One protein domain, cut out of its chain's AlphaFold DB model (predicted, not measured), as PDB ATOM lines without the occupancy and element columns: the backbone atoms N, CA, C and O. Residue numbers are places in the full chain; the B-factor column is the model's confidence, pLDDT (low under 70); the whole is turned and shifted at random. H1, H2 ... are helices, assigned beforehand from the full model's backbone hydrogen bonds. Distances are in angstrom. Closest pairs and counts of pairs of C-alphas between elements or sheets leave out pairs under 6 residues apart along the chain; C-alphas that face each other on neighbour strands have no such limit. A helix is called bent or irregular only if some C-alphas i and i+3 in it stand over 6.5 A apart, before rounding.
ATOM      1  N   ALA A  21       3.018 128.946 119.639       52.59
ATOM      2  CA  ALA A  21       2.860 127.523 119.584       52.59
ATOM      3  C   ALA A  21       2.147 127.258 120.884       52.59
ATOM      4  O   ALA A  21       2.639 127.696 121.933       52.59
ATOM      5  N   SER A  22       0.935 126.712 120.772       53.78
ATOM      6  CA  SER A  22       0.172 126.268 121.923       53.78
ATOM      7  C   SER A  22       1.201 125.758 122.929       53.78
ATOM      8  O   SER A  22       1.972 124.870 122.545       53.78
ATOM      9  N   PRO A  23       1.356 126.380 124.120       56.31
ATOM     10  CA  PRO A  23       2.505 126.106 124.991       56.31
ATOM     11  C   PRO A  23       2.585 124.621 125.381       56.31
ATOM     12  O   PRO A  23       3.580 124.164 125.929       56.31
ATOM     13  N   ASN A  24       1.547 123.865 125.013       65.94
ATOM     14  CA  ASN A  24       1.362 122.447 125.201       65.94
ATOM     15  C   ASN A  24       1.161 121.678 123.876       65.94
ATOM     16  O   ASN A  24       0.408 120.712 123.854       65.94
ATOM     17  N   CYS A  25       1.774 122.088 122.757       78.69
ATOM     18  CA  CYS A  25       1.878 121.214 121.583       78.69
ATOM     19  C   CYS A  25       3.238 120.518 121.527       78.69
ATOM     20  O   CYS A  25       4.164 120.932 120.822       78.69
ATOM     21  N   PHE A  26       3.347 119.438 122.283       85.44
ATOM     22  CA  PHE A  26       4.492 118.546 122.264       85.44
ATOM     23  C   PHE A  26       4.008 117.103 122.186       85.44
ATOM     24  O   PHE A  26       2.881 116.789 122.562       85.44
ATOM     25  N   ASP A  27       4.865 116.235 121.662       89.69
ATOM     26  CA  ASP A  27       4.606 114.802 121.658       89.69
ATOM     27  C   ASP A  27       4.714 114.272 123.089       89.69
ATOM     28  O   ASP A  27       5.694 114.553 123.787       89.69
ATOM     29  N   LEU A  28       3.712 113.514 123.527       89.38
ATOM     30  CA  LEU A  28       3.726 112.888 124.835       89.38
ATOM     31  C   LEU A  28       4.815 111.814 124.891       89.38
ATOM     32  O   LEU A  28       5.078 111.075 123.938       89.38
ATOM     33  N   VAL A  29       5.459 111.741 126.051       89.88
ATOM     34  CA  VAL A  29       6.434 110.705 126.377       89.88
ATOM     35  C   VAL A  29       5.770 109.659 127.249       89.88
ATOM     36  O   VAL A  29       4.921 109.970 128.087       89.88
ATOM     37  N   ASN A  30       6.173 108.406 127.084       81.00
ATOM     38  CA  ASN A  30       5.719 107.363 127.983       81.00
ATOM     39  C   ASN A  30       6.300 107.638 129.388       81.00
ATOM     40  O   ASN A  30       7.523 107.675 129.530       81.00
ATOM     41  N   PRO A  31       5.476 107.797 130.440       81.69
ATOM     42  CA  PRO A  31       5.956 108.152 131.780       81.69
ATOM     43  C   PRO A  31       6.857 107.077 132.406       81.69
ATOM     44  O   PRO A  31       7.577 107.354 133.361       81.69
ATOM     45  N   ARG A  32       6.839 105.852 131.870       82.56
ATOM     46  CA  ARG A  32       7.656 104.734 132.347       82.56
ATOM     47  C   ARG A  32       9.042 104.682 131.701       82.56
ATOM     48  O   ARG A  32       9.963 104.167 132.323       82.56
ATOM     49  N   THR A  33       9.191 105.170 130.470       84.88
ATOM     50  CA  THR A  33      10.467 105.138 129.727       84.88
ATOM     51  C   THR A  33      11.071 106.523 129.509       84.88
ATOM     52  O   THR A  33      12.255 106.621 129.215       84.88
ATOM     53  N   GLY A  34      10.280 107.590 129.648       83.88
ATOM     54  CA  GLY A  34      10.686 108.970 129.380       83.88
ATOM     55  C   GLY A  34      10.909 109.282 127.897       83.88
ATOM     56  O   GLY A  34      11.430 110.346 127.577       83.88
ATOM     57  N   VAL A  35      10.535 108.375 126.987       84.12
ATOM     58  CA  VAL A  35      10.780 108.493 125.540       84.12
ATOM     59  C   VAL A  35       9.454 108.628 124.789       84.12
ATOM     60  O   VAL A  35       8.456 108.014 125.169       84.12
ATOM     61  N   SER A  36       9.436 109.434 123.722       85.44
ATOM     62  CA  SER A  36       8.307 109.528 122.793       85.44
ATOM     63  C   SER A  36       8.477 108.539 121.636       85.44
ATOM     64  O   SER A  36       9.389 108.646 120.815       85.44
ATOM     65  N   ASP A  37       7.558 107.582 121.526       86.94
ATOM     66  CA  ASP A  37       7.533 106.624 120.412       86.94
ATOM     67  C   ASP A  37       6.874 107.201 119.142       86.94
ATOM     68  O   ASP A  37       6.811 106.538 118.106       86.94
ATOM     69  N   CYS A  38       6.411 108.456 119.185       89.75
ATOM     70  CA  CYS A  38       5.696 109.129 118.099       89.75
ATOM     71  C   CYS A  38       6.419 109.050 116.750       89.75
ATOM     72  O   CYS A  38       5.791 108.796 115.725       89.75
ATOM     73  N   ARG A  39       7.755 109.156 116.742       89.31
ATOM     74  CA  ARG A  39       8.555 109.064 115.510       89.31
ATOM     75  C   ARG A  39       8.410 107.714 114.806       89.31
ATOM     76  O   ARG A  39       8.451 107.661 113.580       89.31
ATOM     77  N   ARG A  40       8.229 106.632 115.569       90.06
ATOM     78  CA  ARG A  40       8.015 105.282 115.035       90.06
ATOM     79  C   ARG A  40       6.604 105.119 114.476       90.06
ATOM     80  O   ARG A  40       6.434 104.391 113.510       90.06
ATOM     81  N   TYR A  41       5.627 105.817 115.050       91.19
ATOM     82  CA  TYR A  41       4.212 105.730 114.686       91.19
ATOM     83  C   TYR A  41       3.740 106.828 113.725       91.19
ATOM     84  O   TYR A  41       2.555 106.899 113.424       91.19
ATOM     85  N   ALA A  42       4.639 107.649 113.175       91.25
ATOM     86  CA  ALA A  42       4.281 108.740 112.264       91.25
ATOM     87  C   ALA A  42       3.475 108.281 111.028       91.25
ATOM     88  O   ALA A  42       2.656 109.028 110.497       91.25
ATOM     89  N   TYR A  43       3.653 107.033 110.587       93.69
ATOM     90  CA  TYR A  43       2.867 106.454 109.493       93.69
ATOM     91  C   TYR A  43       1.382 106.256 109.853       93.69
ATOM     92  O   TYR A  43       0.537 106.256 108.962       93.69
ATOM     93  N   LEU A  44       1.054 106.144 111.145       94.31
ATOM     94  CA  LEU A  44      -0.314 106.018 111.656       94.31
ATOM     95  C   LEU A  44      -1.038 107.357 111.757       94.31
ATOM     96  O   LEU A  44      -2.236 107.366 112.025       94.31
ATOM     97  N   CYS A  45      -0.356 108.491 111.539       92.69
ATOM     98  CA  CYS A  45      -1.000 109.796 111.631       92.69
ATOM     99  C   CYS A  45      -2.266 109.836 110.762       92.69
ATOM    100  O   CYS A  45      -3.307 110.264 111.246       92.69
ATOM    101  N   ASN A  46      -2.213 109.351 109.518       93.06
ATOM    102  CA  ASN A  46      -3.342 109.401 108.580       93.06
ATOM    103  C   ASN A  46      -4.261 108.170 108.628       93.06
ATOM    104  O   ASN A  46      -5.203 108.093 107.844       93.06
ATOM    105  N   ASP A  47      -3.998 107.215 109.519       95.38
ATOM    106  CA  ASP A  47      -4.855 106.046 109.676       95.38
ATOM    107  C   ASP A  47      -6.132 106.438 110.432       95.38
ATOM    108  O   ASP A  47      -6.063 107.044 111.501       95.38
ATOM    109  N   ALA A  48      -7.304 106.112 109.886       94.88
ATOM    110  CA  ALA A  48      -8.588 106.533 110.446       94.88
ATOM    111  C   ALA A  48      -8.827 106.007 111.872       94.88
ATOM    112  O   ALA A  48      -9.459 106.691 112.676       94.88
ATOM    113  N   TYR A  49      -8.304 104.823 112.202       95.75
ATOM    114  CA  TYR A  49      -8.452 104.236 113.531       95.75
ATOM    115  C   TYR A  49      -7.540 104.925 114.553       95.75
ATOM    116  O   TYR A  49      -7.943 105.189 115.685       95.75
ATOM    117  N   TYR A  50      -6.323 105.278 114.137       92.12
ATOM    118  CA  TYR A  50      -5.317 105.899 115.002       92.12
ATOM    119  C   TYR A  50      -5.315 107.427 114.956       92.12
ATOM    120  O   TYR A  50      -4.575 108.053 115.711       92.12
ATOM    121  N   TYR A  51      -6.154 108.040 114.119       91.25
ATOM    122  CA  TYR A  51      -6.177 109.480 113.890       91.25
ATOM    123  C   TYR A  51      -6.308 110.277 115.193       91.25
ATOM    124  O   TYR A  51      -5.485 111.153 115.469       91.25
ATOM    125  N   ASN A  52      -7.305 109.950 116.022       91.50
ATOM    126  CA  ASN A  52      -7.537 110.631 117.301       91.50
ATOM    127  C   ASN A  52      -6.397 110.367 118.288       91.50
ATOM    128  O   ASN A  52      -5.821 111.309 118.823       91.50
ATOM    129  N   TYR A  53      -5.985 109.105 118.431       91.50
ATOM    130  CA  TYR A  53      -4.887 108.714 119.316       91.50
ATOM    131  C   TYR A  53      -3.582 109.452 118.985       91.50
ATOM    132  O   TYR A  53      -2.928 110.006 119.862       91.50
ATOM    133  N   MET A  54      -3.224 109.521 117.703       91.81
ATOM    134  CA  MET A  54      -2.049 110.245 117.221       91.81
ATOM    135  C   MET A  54      -2.194 111.765 117.356       91.81
ATOM    136  O   MET A  54      -1.199 112.455 117.536       91.81
ATOM    137  N   THR A  55      -3.415 112.300 117.299       89.44
ATOM    138  CA  THR A  55      -3.677 113.725 117.559       89.44
ATOM    139  C   THR A  55      -3.445 114.076 119.022       89.44
ATOM    140  O   THR A  55      -2.878 115.123 119.306       89.44
ATOM    141  N   GLU A  56      -3.845 113.206 119.946       88.00
ATOM    142  CA  GLU A  56      -3.666 113.440 121.378       88.00
ATOM    143  C   GLU A  56      -2.232 113.168 121.824       88.00
ATOM    144  O   GLU A  56      -1.638 114.003 122.493       88.00
ATOM    145  N   GLN A  57      -1.664 112.021 121.442       90.19
ATOM    146  CA  GLN A  57      -0.338 111.586 121.889       90.19
ATOM    147  C   GLN A  57       0.803 112.248 121.123       90.19
ATOM    148  O   GLN A  57       1.862 112.505 121.689       90.19
ATOM    149  N   CYS A  58       0.607 112.506 119.834       92.31
ATOM    150  CA  CYS A  58       1.668 112.925 118.928       92.31
ATOM    151  C   CYS A  58       1.263 114.140 118.070       92.31
ATOM    152  O   CYS A  58       1.454 114.124 116.844       92.31
ATOM    153  N   PRO A  59       0.690 115.208 118.667       89.06
ATOM    154  CA  PRO A  59       0.182 116.342 117.903       89.06
ATOM    155  C   PRO A  59       1.292 117.035 117.113       89.06
ATOM    156  O   PRO A  59       1.039 117.555 116.030       89.06
ATOM    157  N   LYS A  60       2.532 117.025 117.608       87.06
ATOM    158  CA  LYS A  60       3.657 117.676 116.939       87.06
ATOM    159  C   LYS A  60       4.191 116.810 115.801       87.06
ATOM    160  O   LYS A  60       4.362 117.313 114.695       87.06
ATOM    161  N   THR A  61       4.375 115.510 116.032       90.50
ATOM    162  CA  THR A  61       4.797 114.561 114.989       90.50
ATOM    163  C   THR A  61       3.794 114.494 113.833       90.50
ATOM    164  O   THR A  61       4.201 114.397 112.677       90.50
ATOM    165  N   CYS A  62       2.492 114.600 114.114       90.88
ATOM    166  CA  CYS A  62       1.454 114.581 113.083       90.88
ATOM    167  C   CYS A  62       1.090 115.967 112.521       90.88
ATOM    168  O   CYS A  62       0.145 116.060 111.740       90.88
ATOM    169  N   ASN A  63       1.803 117.039 112.895       85.81
ATOM    170  CA  ASN A  63       1.493 118.427 112.512       85.81
ATOM    171  C   ASN A  63       0.045 118.854 112.832       85.81
ATOM    172  O   ASN A  63      -0.576 119.620 112.100       85.81
ATOM    173  N   ARG A  64      -0.498 118.351 113.940       86.25
ATOM    174  CA  ARG A  64      -1.852 118.616 114.447       86.25
ATOM    175  C   ARG A  64      -1.886 119.573 115.621       86.25
ATOM    176  O   ARG A  64      -2.911 119.690 116.288       86.25
ATOM    177  N   CYS A  65      -0.781 120.261 115.886       82.38
ATOM    178  CA  CYS A  65      -0.801 121.376 116.810       82.38
ATOM    179  C   CYS A  65      -1.939 122.318 116.422       82.38
ATOM    180  O   CYS A  65      -1.972 122.750 115.265       82.38
ATOM    181  N   PRO A  66      -2.855 122.660 117.345       68.31
ATOM    182  CA  PRO A  66      -3.786 123.732 117.081       68.31
ATOM    183  C   PRO A  66      -2.933 124.980 116.862       68.31
ATOM    184  O   PRO A  66      -2.315 125.503 117.794       68.31
ATOM    185  N   GLY A  67      -2.836 125.417 115.607       62.38
ATOM    186  CA  GLY A  67      -2.434 126.779 115.322       62.38
ATOM    187  C   GLY A  67      -3.392 127.649 116.114       62.38
ATOM    188  O   GLY A  67      -4.605 127.442 116.049       62.38
TER     189      GLY A  67
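Overview. This is residues 21 to 67 of the 91 residues of the protein "ShTK domain protein" of Ancylostoma duodenale (UniProt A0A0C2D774). With little regular structure, this is mostly loops with a small hairpin of two short helices, H1 and H2, side by side; residues 21 to 37 make a long loop that runs by way of Arg 32 to H1, and both printed ends lie on the side away from the hairpin. The printed part has 47 residues, 14 of them in H1 then H2, with no named strand: all helix by class. It is compact, with a radius of gyration of the C-alphas of 10.3 A and spans of 27 by 23 by 13 A.

Arrangement. H1, residues 38 to 44, and H2, residues 51 to 57, touch and form a helical hairpin, at a shallow tilt of 11 degrees, opposite ways. Their closest C-alphas, of Leu 44 and Tyr 51, are 7.2 A apart. Every O i to N i+4 pair of H2 is within hydrogen-bond range; in H1 it is 1 of 3, beside 2 of 4 O i to N i+3 pairs.

Along the chain. H1 begins at C-alpha 38 (5.696, 109.129, 118.099) and is 9.3 A long; it is irregular, C-alphas 40 and 43 being 7.7 A apart. H2, 10.1 A long, ends at C-alpha 57 (-0.338, 111.586, 121.889).

Size, cuts and confidence. The farthest C-alphas, of Arg 32 and Gly 67, are 29.6 A apart. The printed part has no cut, and the H1 to H2 link is short. Residues 21 to 24 and 66 to 67 have pLDDT under 70.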